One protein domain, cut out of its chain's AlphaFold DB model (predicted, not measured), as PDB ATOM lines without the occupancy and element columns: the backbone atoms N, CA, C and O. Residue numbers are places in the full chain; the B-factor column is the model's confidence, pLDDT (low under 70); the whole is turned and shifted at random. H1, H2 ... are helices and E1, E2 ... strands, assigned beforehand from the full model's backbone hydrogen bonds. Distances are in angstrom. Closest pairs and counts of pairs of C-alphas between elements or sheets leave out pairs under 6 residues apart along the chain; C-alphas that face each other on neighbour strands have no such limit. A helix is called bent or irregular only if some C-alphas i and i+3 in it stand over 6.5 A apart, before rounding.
ATOM      1  N   THR A  11       0.552   6.613  81.911       89.81
ATOM      2  CA  THR A  11       1.325   5.432  82.304       89.81
ATOM      3  C   THR A  11       2.824   5.740  82.338       89.81
ATOM      4  O   THR A  11       3.324   6.564  81.574       89.81
ATOM      5  N   LEU A  12       3.539   5.091  83.261       90.50
ATOM      6  CA  LEU A  12       4.997   5.149  83.395       90.50
ATOM      7  C   LEU A  12       5.561   3.787  82.981       90.50
ATOM      8  O   LEU A  12       5.186   2.769  83.563       90.50
ATOM      9  N   ARG A  13       6.459   3.766  81.997       90.06
ATOM     10  CA  ARG A  13       7.188   2.574  81.551       90.06
ATOM     11  C   ARG A  13       8.658   2.741  81.913       90.06
ATOM     12  O   ARG A  13       9.242   3.776  81.623       90.06
ATOM     13  N   VAL A  14       9.249   1.722  82.525       88.44
ATOM     14  CA  VAL A  14      10.689   1.665  82.797       88.44
ATOM     15  C   VAL A  14      11.252   0.510  81.990       88.44
ATOM     16  O   VAL A  14      10.780  -0.619  82.118       88.44
ATOM     17  N   GLU A  15      12.216   0.805  81.135       86.12
ATOM     18  CA  GLU A  15      12.942  -0.162  80.328       86.12
ATOM     19  C   GLU A  15      14.344  -0.331  80.906       86.12
ATOM     20  O   GLU A  15      14.977   0.640  81.319       86.12
ATOM     21  N   ARG A  16      14.792  -1.582  81.005       82.00
ATOM     22  CA  ARG A  16      16.123  -1.935  81.496       82.00
ATOM     23  C   ARG A  16      16.792  -2.823  80.475       82.00
ATOM     24  O   ARG A  16      16.193  -3.819  80.065       82.00
ATOM     25  N   ASP A  17      18.035  -2.507  80.148       76.75
ATOM     26  CA  ASP A  17      18.848  -3.382  79.320       76.75
ATOM     27  C   ASP A  17      19.129  -4.700  80.062       76.75
ATOM     28  O   ASP A  17      19.738  -4.689  81.135       76.75
ATOM     29  N   PRO A  18      18.717  -5.861  79.516       69.44
ATOM     30  CA  PRO A  18      18.882  -7.154  80.182       69.44
ATOM     31  C   PRO A  18      20.342  -7.635  80.212       69.44
ATOM     32  O   PRO A  18      20.635  -8.659  80.821       69.44
ATOM     33  N   SER A  28      21.475   1.174  82.804       63.41
ATOM     34  CA  SER A  28      20.803   2.096  81.891       63.41
ATOM     35  C   SER A  28      19.295   1.855  81.962       63.41
ATOM     36  O   SER A  28      18.715   1.095  81.192       63.41
ATOM     37  N   GLU A  29      18.650   2.455  82.963       77.00
ATOM     38  CA  GLU A  29      17.197   2.489  83.062       77.00
ATOM     39  C   GLU A  29      16.670   3.676  82.256       77.00
ATOM     40  O   GLU A  29      16.795   4.832  82.678       77.00
ATOM     41  N   GLU A  30      16.019   3.407  81.132       83.12
ATOM     42  CA  GLU A  30      15.275   4.434  80.414       83.12
ATOM     43  C   GLU A  30      13.837   4.470  80.931       83.12
ATOM     44  O   GLU A  30      13.136   3.461  81.002       83.12
ATOM     45  N   THR A  31      13.387   5.648  81.355       87.94
ATOM     46  CA  THR A  31      12.036   5.831  81.888       87.94
ATOM     47  C   THR A  31      11.223   6.701  80.942       87.94
ATOM     48  O   THR A  31      11.610   7.823  80.621       87.94
ATOM     49  N   PHE A  32      10.062   6.198  80.540       90.31
ATOM     50  CA  PHE A  32       9.141   6.838  79.613       90.31
ATOM     51  C   PHE A  32       7.798   7.109  80.286       90.31
ATOM     52  O   PHE A  32       7.297   6.302  81.070       90.31
ATOM     53  N   VAL A  33       7.192   8.246  79.960       91.38
ATOM     54  CA  VAL A  33       5.852   8.625  80.415       91.38
ATOM     55  C   VAL A  33       4.956   8.814  79.206       91.38
ATOM     56  O   VAL A  33       5.245   9.646  78.344       91.38
ATOM     57  N   THR A  34       3.835   8.103  79.187       89.94
ATOM     58  CA  THR A  34       2.798   8.250  78.166       89.94
ATOM     59  C   THR A  34       1.571   8.897  78.786       89.94
ATOM     60  O   THR A  34       0.992   8.360  79.727       89.94
ATOM     61  N   LEU A  35       1.166  10.061  78.278       87.94
ATOM     62  CA  LEU A  35      -0.028  10.761  78.751       87.94
ATOM     63  C   LEU A  35      -1.292  10.205  78.085       87.94
ATOM     64  O   LEU A  35      -1.333   9.991  76.875       87.94
ATOM     65  N   GLU A  36      -2.348  10.037  78.878       83.81
ATOM     66  CA  GLU A  36      -3.651   9.526  78.446       83.81
ATOM     67  C   GLU A  36      -4.764  10.547  78.757       83.81
ATOM     68  O   GLU A  36      -4.639  11.407  79.632       83.81
ATOM     69  N   GLY A  37      -5.881  10.462  78.029       76.50
ATOM     70  CA  GLY A  37      -7.075  11.273  78.289       76.50
ATOM     71  C   GLY A  37      -7.107  12.649  77.599       76.50
ATOM     72  O   GLY A  37      -6.288  12.944  76.726       76.50
ATOM     73  N   PRO A  38      -8.077  13.516  77.957       69.38
ATOM     74  CA  PRO A  38      -8.331  14.782  77.256       69.38
ATOM     75  C   PRO A  38      -7.152  15.762  77.348       69.38
ATOM     76  O   PRO A  38      -6.943  16.579  76.451       69.38
ATOM     77  N   THR A  39      -6.340  15.647  78.399       65.81
ATOM     78  CA  THR A  39      -5.116  16.432  78.608       65.81
ATOM     79  C   THR A  39      -4.038  16.104  77.567       65.81
ATOM     80  O   THR A  39      -3.300  16.995  77.149       65.81
ATOM     81  N   ALA A  40      -3.988  14.860  77.078       67.50
ATOM     82  CA  ALA A  40      -3.047  14.426  76.047       67.50
ATOM     83  C   ALA A  40      -3.413  14.933  74.638       67.50
ATOM     84  O   ALA A  40      -2.571  14.926  73.748       67.50
ATOM     85  N   ALA A  41      -4.639  15.427  74.417       69.25
ATOM     86  CA  ALA A  41      -5.073  15.895  73.097       69.25
ATOM     87  C   ALA A  41      -4.319  17.146  72.609       69.25
ATOM     88  O   ALA A  41      -4.265  17.409  71.410       69.25
ATOM     89  N   ARG A  42      -3.758  17.943  73.532       70.69
ATOM     90  CA  ARG A  42      -3.039  19.193  73.217       70.69
ATOM     91  C   ARG A  42      -1.570  19.168  73.645       70.69
ATOM     92  O   ARG A  42      -0.899  20.194  73.558       70.69
ATOM     93  N   LEU A  43      -1.074  18.033  74.128       77.50
ATOM     94  CA  LEU A  43       0.291  17.861  74.622       77.50
ATOM     95  C   LEU A  43       0.994  16.752  73.828       77.50
ATOM     96  O   LEU A  43       0.316  15.885  73.282       77.50
ATOM     97  N   PRO A  44       2.340  16.737  73.778       79.25
ATOM     98  CA  PRO A  44       3.071  15.539  73.383       79.25
ATOM     99  C   PRO A  44       2.557  14.322  74.149       79.25
ATOM    100  O   PRO A  44       2.280  14.423  75.346       79.25
ATOM    101  N   LYS A  45       2.412  13.196  73.450       83.62
ATOM    102  CA  LYS A  45       1.896  11.952  74.031       83.62
ATOM    103  C   LYS A  45       2.950  11.218  74.848       83.62
ATOM    104  O   LYS A  45       2.607  10.625  75.861       83.62
ATOM    105  N   GLU A  46       4.208  11.299  74.432       87.38
ATOM    106  CA  GLU A  46       5.318  10.538  74.999       87.38
ATOM    107  C   GLU A  46       6.427  11.473  75.483       87.38
ATOM    108  O   GLU A  46       6.795  12.447  74.811       87.38
ATOM    109  N   TYR A  47       6.960  11.160  76.657       89.75
ATOM    110  CA  TYR A  47       8.064  11.865  77.290       89.75
ATOM    111  C   TYR A  47       9.119  10.867  77.735       89.75
ATOM    112  O   TYR A  47       8.791   9.777  78.198       89.75
ATOM    113  N   VAL A  48      10.374  11.283  77.655       90.56
ATOM    114  CA  VAL A  48      11.504  10.605  78.278       90.56
ATOM    115  C   VAL A  48      11.869  11.335  79.570       90.56
ATOM    116  O   VAL A  48      11.829  12.568  79.642       90.56
ATOM    117  N   VAL A  49      12.172  10.576  80.618       90.12
ATOM    118  CA  VAL A  49      12.659  11.098  81.894       90.12
ATOM    119  C   VAL A  49      14.172  10.971  81.899       90.12
ATOM    120  O   VAL A  49      14.713   9.875  82.017       90.12
ATOM    121  N   ASN A  50      14.858  12.107  81.844       86.50
ATOM    122  CA  ASN A  50      16.302  12.135  82.014       86.50
ATOM    123  C   ASN A  50      16.610  12.080  83.507       86.50
ATOM    124  O   ASN A  50      16.597  13.107  84.192       86.50
ATOM    125  N   ALA A  51      16.822  10.871  84.022       78.44
ATOM    126  CA  ALA A  51      17.191  10.662  85.410       78.44
ATOM    127  C   ALA A  51      18.658  11.056  85.629       78.44
ATOM    128  O   ALA A  51      19.565  10.524  84.999       78.44
ATOM    129  N   SER A  52      18.890  11.977  86.557       71.19
ATOM    130  CA  SER A  52      20.229  12.277  87.061       71.19
ATOM    131  C   SER A  52      20.480  11.459  88.325       71.19
ATOM    132  O   SER A  52      19.704  11.519  89.286       71.19
ATOM    133  N   VAL A  53      21.555  10.670  88.320       63.69
ATOM    134  CA  VAL A  53      22.053   9.979  89.513       63.69
ATOM    135  C   VAL A  53      22.940  10.965  90.277       63.69
ATOM    136  O   VAL A  53      23.811  11.598  89.687       63.69
ATOM    137  N   GLY A  54      22.695  11.145  91.580       60.72
ATOM    138  CA  GLY A  54      23.498  12.046  92.425       60.72
ATOM    139  C   GLY A  54      22.895  13.430  92.699       60.72
ATOM    140  O   GLY A  54      23.625  14.414  92.806       60.72
ATOM    141  N   SER A  55      21.570  13.531  92.845       60.22
ATOM    142  CA  SER A  55      20.933  14.770  93.317       60.22
ATOM    143  C   SER A  55      21.425  15.159  94.719       60.22
ATOM    144  O   SER A  55      21.623  14.296  95.578       60.22
ATOM    145  N   ALA A  70       4.788  16.883 108.616       92.69
ATOM    146  CA  ALA A  70       5.363  15.542 108.628       92.69
ATOM    147  C   ALA A  70       6.535  15.450 107.642       92.69
ATOM    148  O   ALA A  70       6.535  16.105 106.600       92.69
ATOM    149  N   VAL A  71       7.546  14.648 107.980       91.44
ATOM    150  CA  VAL A  71       8.651  14.319 107.067       91.44
ATOM    151  C   VAL A  71       8.271  13.043 106.319       91.44
ATOM    152  O   VAL A  71       8.101  12.002 106.943       91.44
ATOM    153  N   GLU A  72       8.141  13.134 104.998       91.69
ATOM    154  CA  GLU A  72       7.667  12.041 104.134       91.69
ATOM    155  C   GLU A  72       8.807  11.105 103.713       91.69
ATOM    156  O   GLU A  72       8.625   9.896 103.587       91.69
ATOM    157  N   GLY A  73      10.009  11.647 103.494       89.81
ATOM    158  CA  GLY A  73      11.157  10.832 103.105       89.81
ATOM    159  C   GLY A  73      12.286  11.602 102.435       89.81
ATOM    160  O   GLY A  73      12.257  12.826 102.314       89.81
ATOM    161  N   LYS A  74      13.304  10.860 101.992       89.75
ATOM    162  CA  LYS A  74      14.480  11.388 101.290       89.75
ATOM    163  C   LYS A  74      14.337  11.191  99.781       89.75
ATOM    164  O   LYS A  74      13.972  10.112  99.324       89.75
ATOM    165  N   VAL A  75      14.684  12.214  99.009       88.12
ATOM    166  CA  VAL A  75      14.719  12.160  97.546       88.12
ATOM    167  C   VAL A  75      15.966  11.398  97.102       88.12
ATOM    168  O   VAL A  75      17.089  11.801  97.406       88.12
ATOM    169  N   THR A  76      15.767  10.287  96.392       83.31
ATOM    170  CA  THR A  76      16.847   9.425  95.880       83.31
ATOM    171  C   THR A  76      17.165   9.687  94.412       83.31
ATOM    172  O   THR A  76      18.323   9.607  94.011       83.31
ATOM    173  N   ARG A  77      16.150  10.020  93.609       79.94
ATOM    174  CA  ARG A  77      16.272  10.261  92.168       79.94
ATOM    175  C   ARG A  77      15.609  11.577  91.797       79.94
ATOM    176  O   ARG A  77      14.528  11.897  92.290       79.94
ATOM    177  N   LYS A  78      16.246  12.309  90.888       85.19
ATOM    178  CA  LYS A  78      15.671  13.475  90.219       85.19
ATOM    179  C   LYS A  78      15.659  13.200  88.723       85.19
ATOM    180  O   LYS A  78      16.680  12.781  88.178       85.19
ATOM    181  N   GLY A  79      14.532  13.460  88.072       86.19
ATOM    182  CA  GLY A  79      14.400  13.337  86.628       86.19
ATOM    183  C   GLY A  79      13.738  14.564  86.024       86.19
ATOM    184  O   GLY A  79      12.745  15.051  86.563       86.19
ATOM    185  N   ASP A  80      14.285  15.041  84.908       89.00
ATOM    186  CA  ASP A  80      13.670  16.099  84.114       89.00
ATOM    187  C   ASP A  80      12.894  15.465  82.949       89.00
ATOM    188  O   ASP A  80      13.427  14.647  82.198       89.00
ATOM    189  N   LEU A  81      11.616  15.828  82.811       89.19
ATOM    190  CA  LEU A  81      10.749  15.349  81.732       89.19
ATOM    191  C   LEU A  81      11.030  16.116  80.439       89.19
ATOM    192  O   LEU A  81      10.915  17.343  80.397       89.19
ATOM    193  N   GLN A  82      11.314  15.389  79.364       87.88
ATOM    194  CA  GLN A  82      11.467  15.942  78.023       87.88
ATOM    195  C   GLN A  82      10.500  15.267  77.059       87.88
ATOM    196  O   GLN A  82      10.302  14.059  77.105       87.88
ATOM    197  N   ALA A  83       9.863  16.054  76.190       88.06
ATOM    198  CA  ALA A  83       9.010  15.497  75.144       88.06
ATOM    199  C   ALA A  83       9.868  14.652  74.197       88.06
ATOM    200  O   ALA A  83      10.921  15.121  73.773       88.06
ATOM    201  N   LEU A  84       9.414  13.446  73.855       85.69
ATOM    202  CA  LEU A  84      10.185  12.542  73.001       85.69
ATOM    203  C   LEU A  84      10.336  13.112  71.579       85.69
ATOM    204  O   LEU A  84      11.434  13.157  71.031       85.69
ATOM    205  N   ASP A  85       9.247  13.640  71.008       83.50
ATOM    206  CA  ASP A  85       9.258  14.285  69.691       83.50
ATOM    207  C   ASP A  85       9.150  15.818  69.785       83.50
ATOM    208  O   ASP A  85       8.070  16.417  69.679       83.50
ATOM    209  N   LEU A  86      10.310  16.470  69.910       80.75
ATOM    210  CA  LEU A  86      10.438  17.931  69.862       80.75
ATOM    211  C   LEU A  86      10.159  18.520  68.466       80.75
ATOM    212  O   LEU A  86       9.939  19.729  68.330       80.75
ATOM    213  N   LYS A  87      10.209  17.708  67.402       78.00
ATOM    214  CA  LYS A  87      10.023  18.175  66.021       78.00
ATOM    215  C   LYS A  87       8.565  18.107  65.577       78.00
ATOM    216  O   LYS A  87       8.245  18.788  64.589       78.00
ATOM    217  N   SER A  88       7.711  17.394  66.315       81.44
ATOM    218  CA  SER A  88       6.275  17.276  66.061       81.44
ATOM    219  C   SER A  88       5.607  18.637  65.833       81.44
ATOM    220  O   SER A  88       5.862  19.649  66.501       81.44
ATOM    221  N   LYS A  89       4.711  18.675  64.843       79.94
ATOM    222  CA  LYS A  89       3.952  19.882  64.480       79.94
ATOM    223  C   LYS A  89       3.066  20.357  65.635       79.94
ATOM    224  O   LYS A  89       2.926  21.565  65.832       79.94
ATOM    225  N   GLU A  90       2.513  19.413  66.392       77.31
ATOM    226  CA  GLU A  90       1.654  19.632  67.560       77.31
ATOM    227  C   GLU A  90       2.422  20.323  68.692       77.31
ATOM    228  O   GLU A  90       1.994  21.375  69.170       77.31
ATOM    229  N   TYR A  91       3.618  19.831  69.034       82.44
ATOM    230  CA  TYR A  91       4.468  20.465  70.041       82.44
ATOM    231  C   TYR A  91       4.906  21.872  69.623       82.44
ATOM    232  O   TYR A  91       4.816  22.821  70.405       82.44
ATOM    233  N   LYS A  92       5.293  22.064  68.356       84.50
ATOM    234  CA  LYS A  92       5.638  23.394  67.822       84.50
ATOM    235  C   LYS A  92       4.454  24.362  67.820       84.50
ATOM    236  O   LYS A  92       4.661  25.572  67.935       84.50
ATOM    237  N   ALA A  93       3.230  23.875  67.620       85.00
ATOM    238  CA  ALA A  93       2.023  24.695  67.710       85.00
ATOM    239  C   ALA A  93       1.752  25.106  69.165       85.00
ATOM    240  O   ALA A  93       1.555  26.291  69.427       85.00
ATOM    241  N   LEU A  94       1.865  24.165  70.108       85.44
ATOM    242  CA  LEU A  94       1.746  24.416  71.545       85.44
ATOM    243  C   LEU A  94       2.780  25.441  72.042       85.44
ATOM    244  O   LEU A  94       2.434  26.370  72.770       85.44
ATOM    245  N   MET A  95       4.048  25.313  71.638       86.38
ATOM    246  CA  MET A  95       5.097  26.269  72.019       86.38
ATOM    247  C   MET A  95       4.820  27.672  71.470       86.38
ATOM    248  O   MET A  95       4.985  28.658  72.190       86.38
ATOM    249  N   ARG A  96       4.336  27.778  70.223       86.62
ATOM    250  CA  ARG A  96       3.910  29.060  69.639       86.62
ATOM    251  C   ARG A  96       2.734  29.670  70.397       86.62
ATOM    252  O   ARG A  96       2.760  30.865  70.675       86.62
ATOM    253  N   GLU A  97       1.737  28.870  70.769       87.00
ATOM    254  CA  GLU A  97       0.593  29.327  71.567       87.00
ATOM    255  C   GLU A  97       1.045  29.874  72.931       87.00
ATOM    256  O   GLU A  97       0.639  30.973  73.310       87.00
ATOM    257  N   ARG A  98       1.944  29.166  73.631       87.75
ATOM    258  CA  ARG A  98       2.516  29.607  74.919       87.75
ATOM    259  C   ARG A  98       3.333  30.896  74.797       87.75
ATOM    260  O   ARG A  98       3.256  31.771  75.661       87.75
ATOM    261  N   LEU A  99       4.098  31.050  73.718       86.38
ATOM    262  CA  LEU A  99       4.834  32.286  73.453       86.38
ATOM    263  C   LEU A  99       3.876  33.457  73.192       86.38
ATOM    264  O   LEU A  99       4.049  34.549  73.726       86.38
ATOM    265  N   LEU A 100       2.829  33.233  72.400       83.75
ATOM    266  CA  LEU A 100       1.846  34.269  72.092       83.75
ATOM    267  C   LEU A 100       0.988  34.641  73.301       83.75
ATOM    268  O   LEU A 100       0.604  35.801  73.416       83.75
ATOM    269  N   SER A 101       0.669  33.699  74.192       80.06
ATOM    270  CA  SER A 101      -0.125  33.975  75.395       80.06
ATOM    271  C   SER A 101       0.656  34.784  76.433       80.06
ATOM    272  O   SER A 101       0.088  35.674  77.066       80.06
ATOM    273  N   THR A 102       1.964  34.554  76.548       76.19
ATOM    274  CA  THR A 102       2.850  35.307  77.451       76.19
ATOM    275  C   THR A 102       3.149  36.722  76.947       76.19
ATOM    276  O   THR A 102       3.227  37.653  77.745       76.19
TER     277      THR A 102
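AT A GLANCE: This is residues 11 to 18, 28 to 55 and 70 to 102 of the 235 residues of the protein "Hypothetical protein" of Prasinoderma coloniale (UniProt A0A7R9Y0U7). A strongly twisted sheet of four strands, with no helix on it, has E4 off one end of E5 and the helix H2 off the other, while the short helix H1 sits in the turn from E2 to E3. The 69 printed residues run E1 E2 H1 E3 E4 E5 H2, and the sheet, in order E1 E2 E3 E5, is antiparallel. The class is mixed, helices and strands. The whole is loose, with a radius of gyration of the C-alphas of 15.2 A and spans of 39 by 38 by 23 A.

HOW THE PARTS SIT: E1, residues 11 to 16, is an edge strand, antiparallel to E2, residues 29 to 35; N 13 and O 32 are 2.8 A apart, within hydrogen-bond range. H1, residues 38 to 42, is not on the sheet. E3, residues 46 to 52, is antiparallel to E2, with N 33 and O 47 at 2.8 A. E4, residues 70 to 74, pairs with no named strand. E5, residues 78 to 83, the other edge strand, is antiparallel to E3, with N 48 and O 82 at 2.8 A; E4 and E5 are apart. H2, residues 89 to 102, is not on the sheet; it is close to H1 but not clearly touching, the closest C-alphas being those of Arg 42 and Leu 94, 7.3 A apart. In H2 every O i to N i+4 pair is within hydrogen-bond range; H1 has 0 of 1, and 1 of 2 O i to N i+3 pairs.

IN THESE COORDINATES: E1 begins at C-alpha 11 (1.325, 5.432, 82.304) and is 16.6 A long. E2 measures 19.6 A, H1 8.0 A, E3 19.3 A, E4 12.4 A and E5 16.6 A. H1 is neither bent nor irregular, but only just: C-alphas 39 and 42 are 6.4 A apart. H2, 20.2 A, ends at C-alpha 102 (2.850, 35.307, 77.451).

THE WHOLE: The C-alphas of Pro 18 and Ser 101, the two farthest apart, are 45.6 A apart. Residues 19 to 27 and 56 to 69 are not printed, with gaps of 9.6 A and 21.9 A between C-alphas. Of the links printed whole, none is long. Residues 95 to 102 stand free. The mean pLDDT of the printed part is 82.3; residues 18, 28, 38 to 41 and 53 to 55 are under 70.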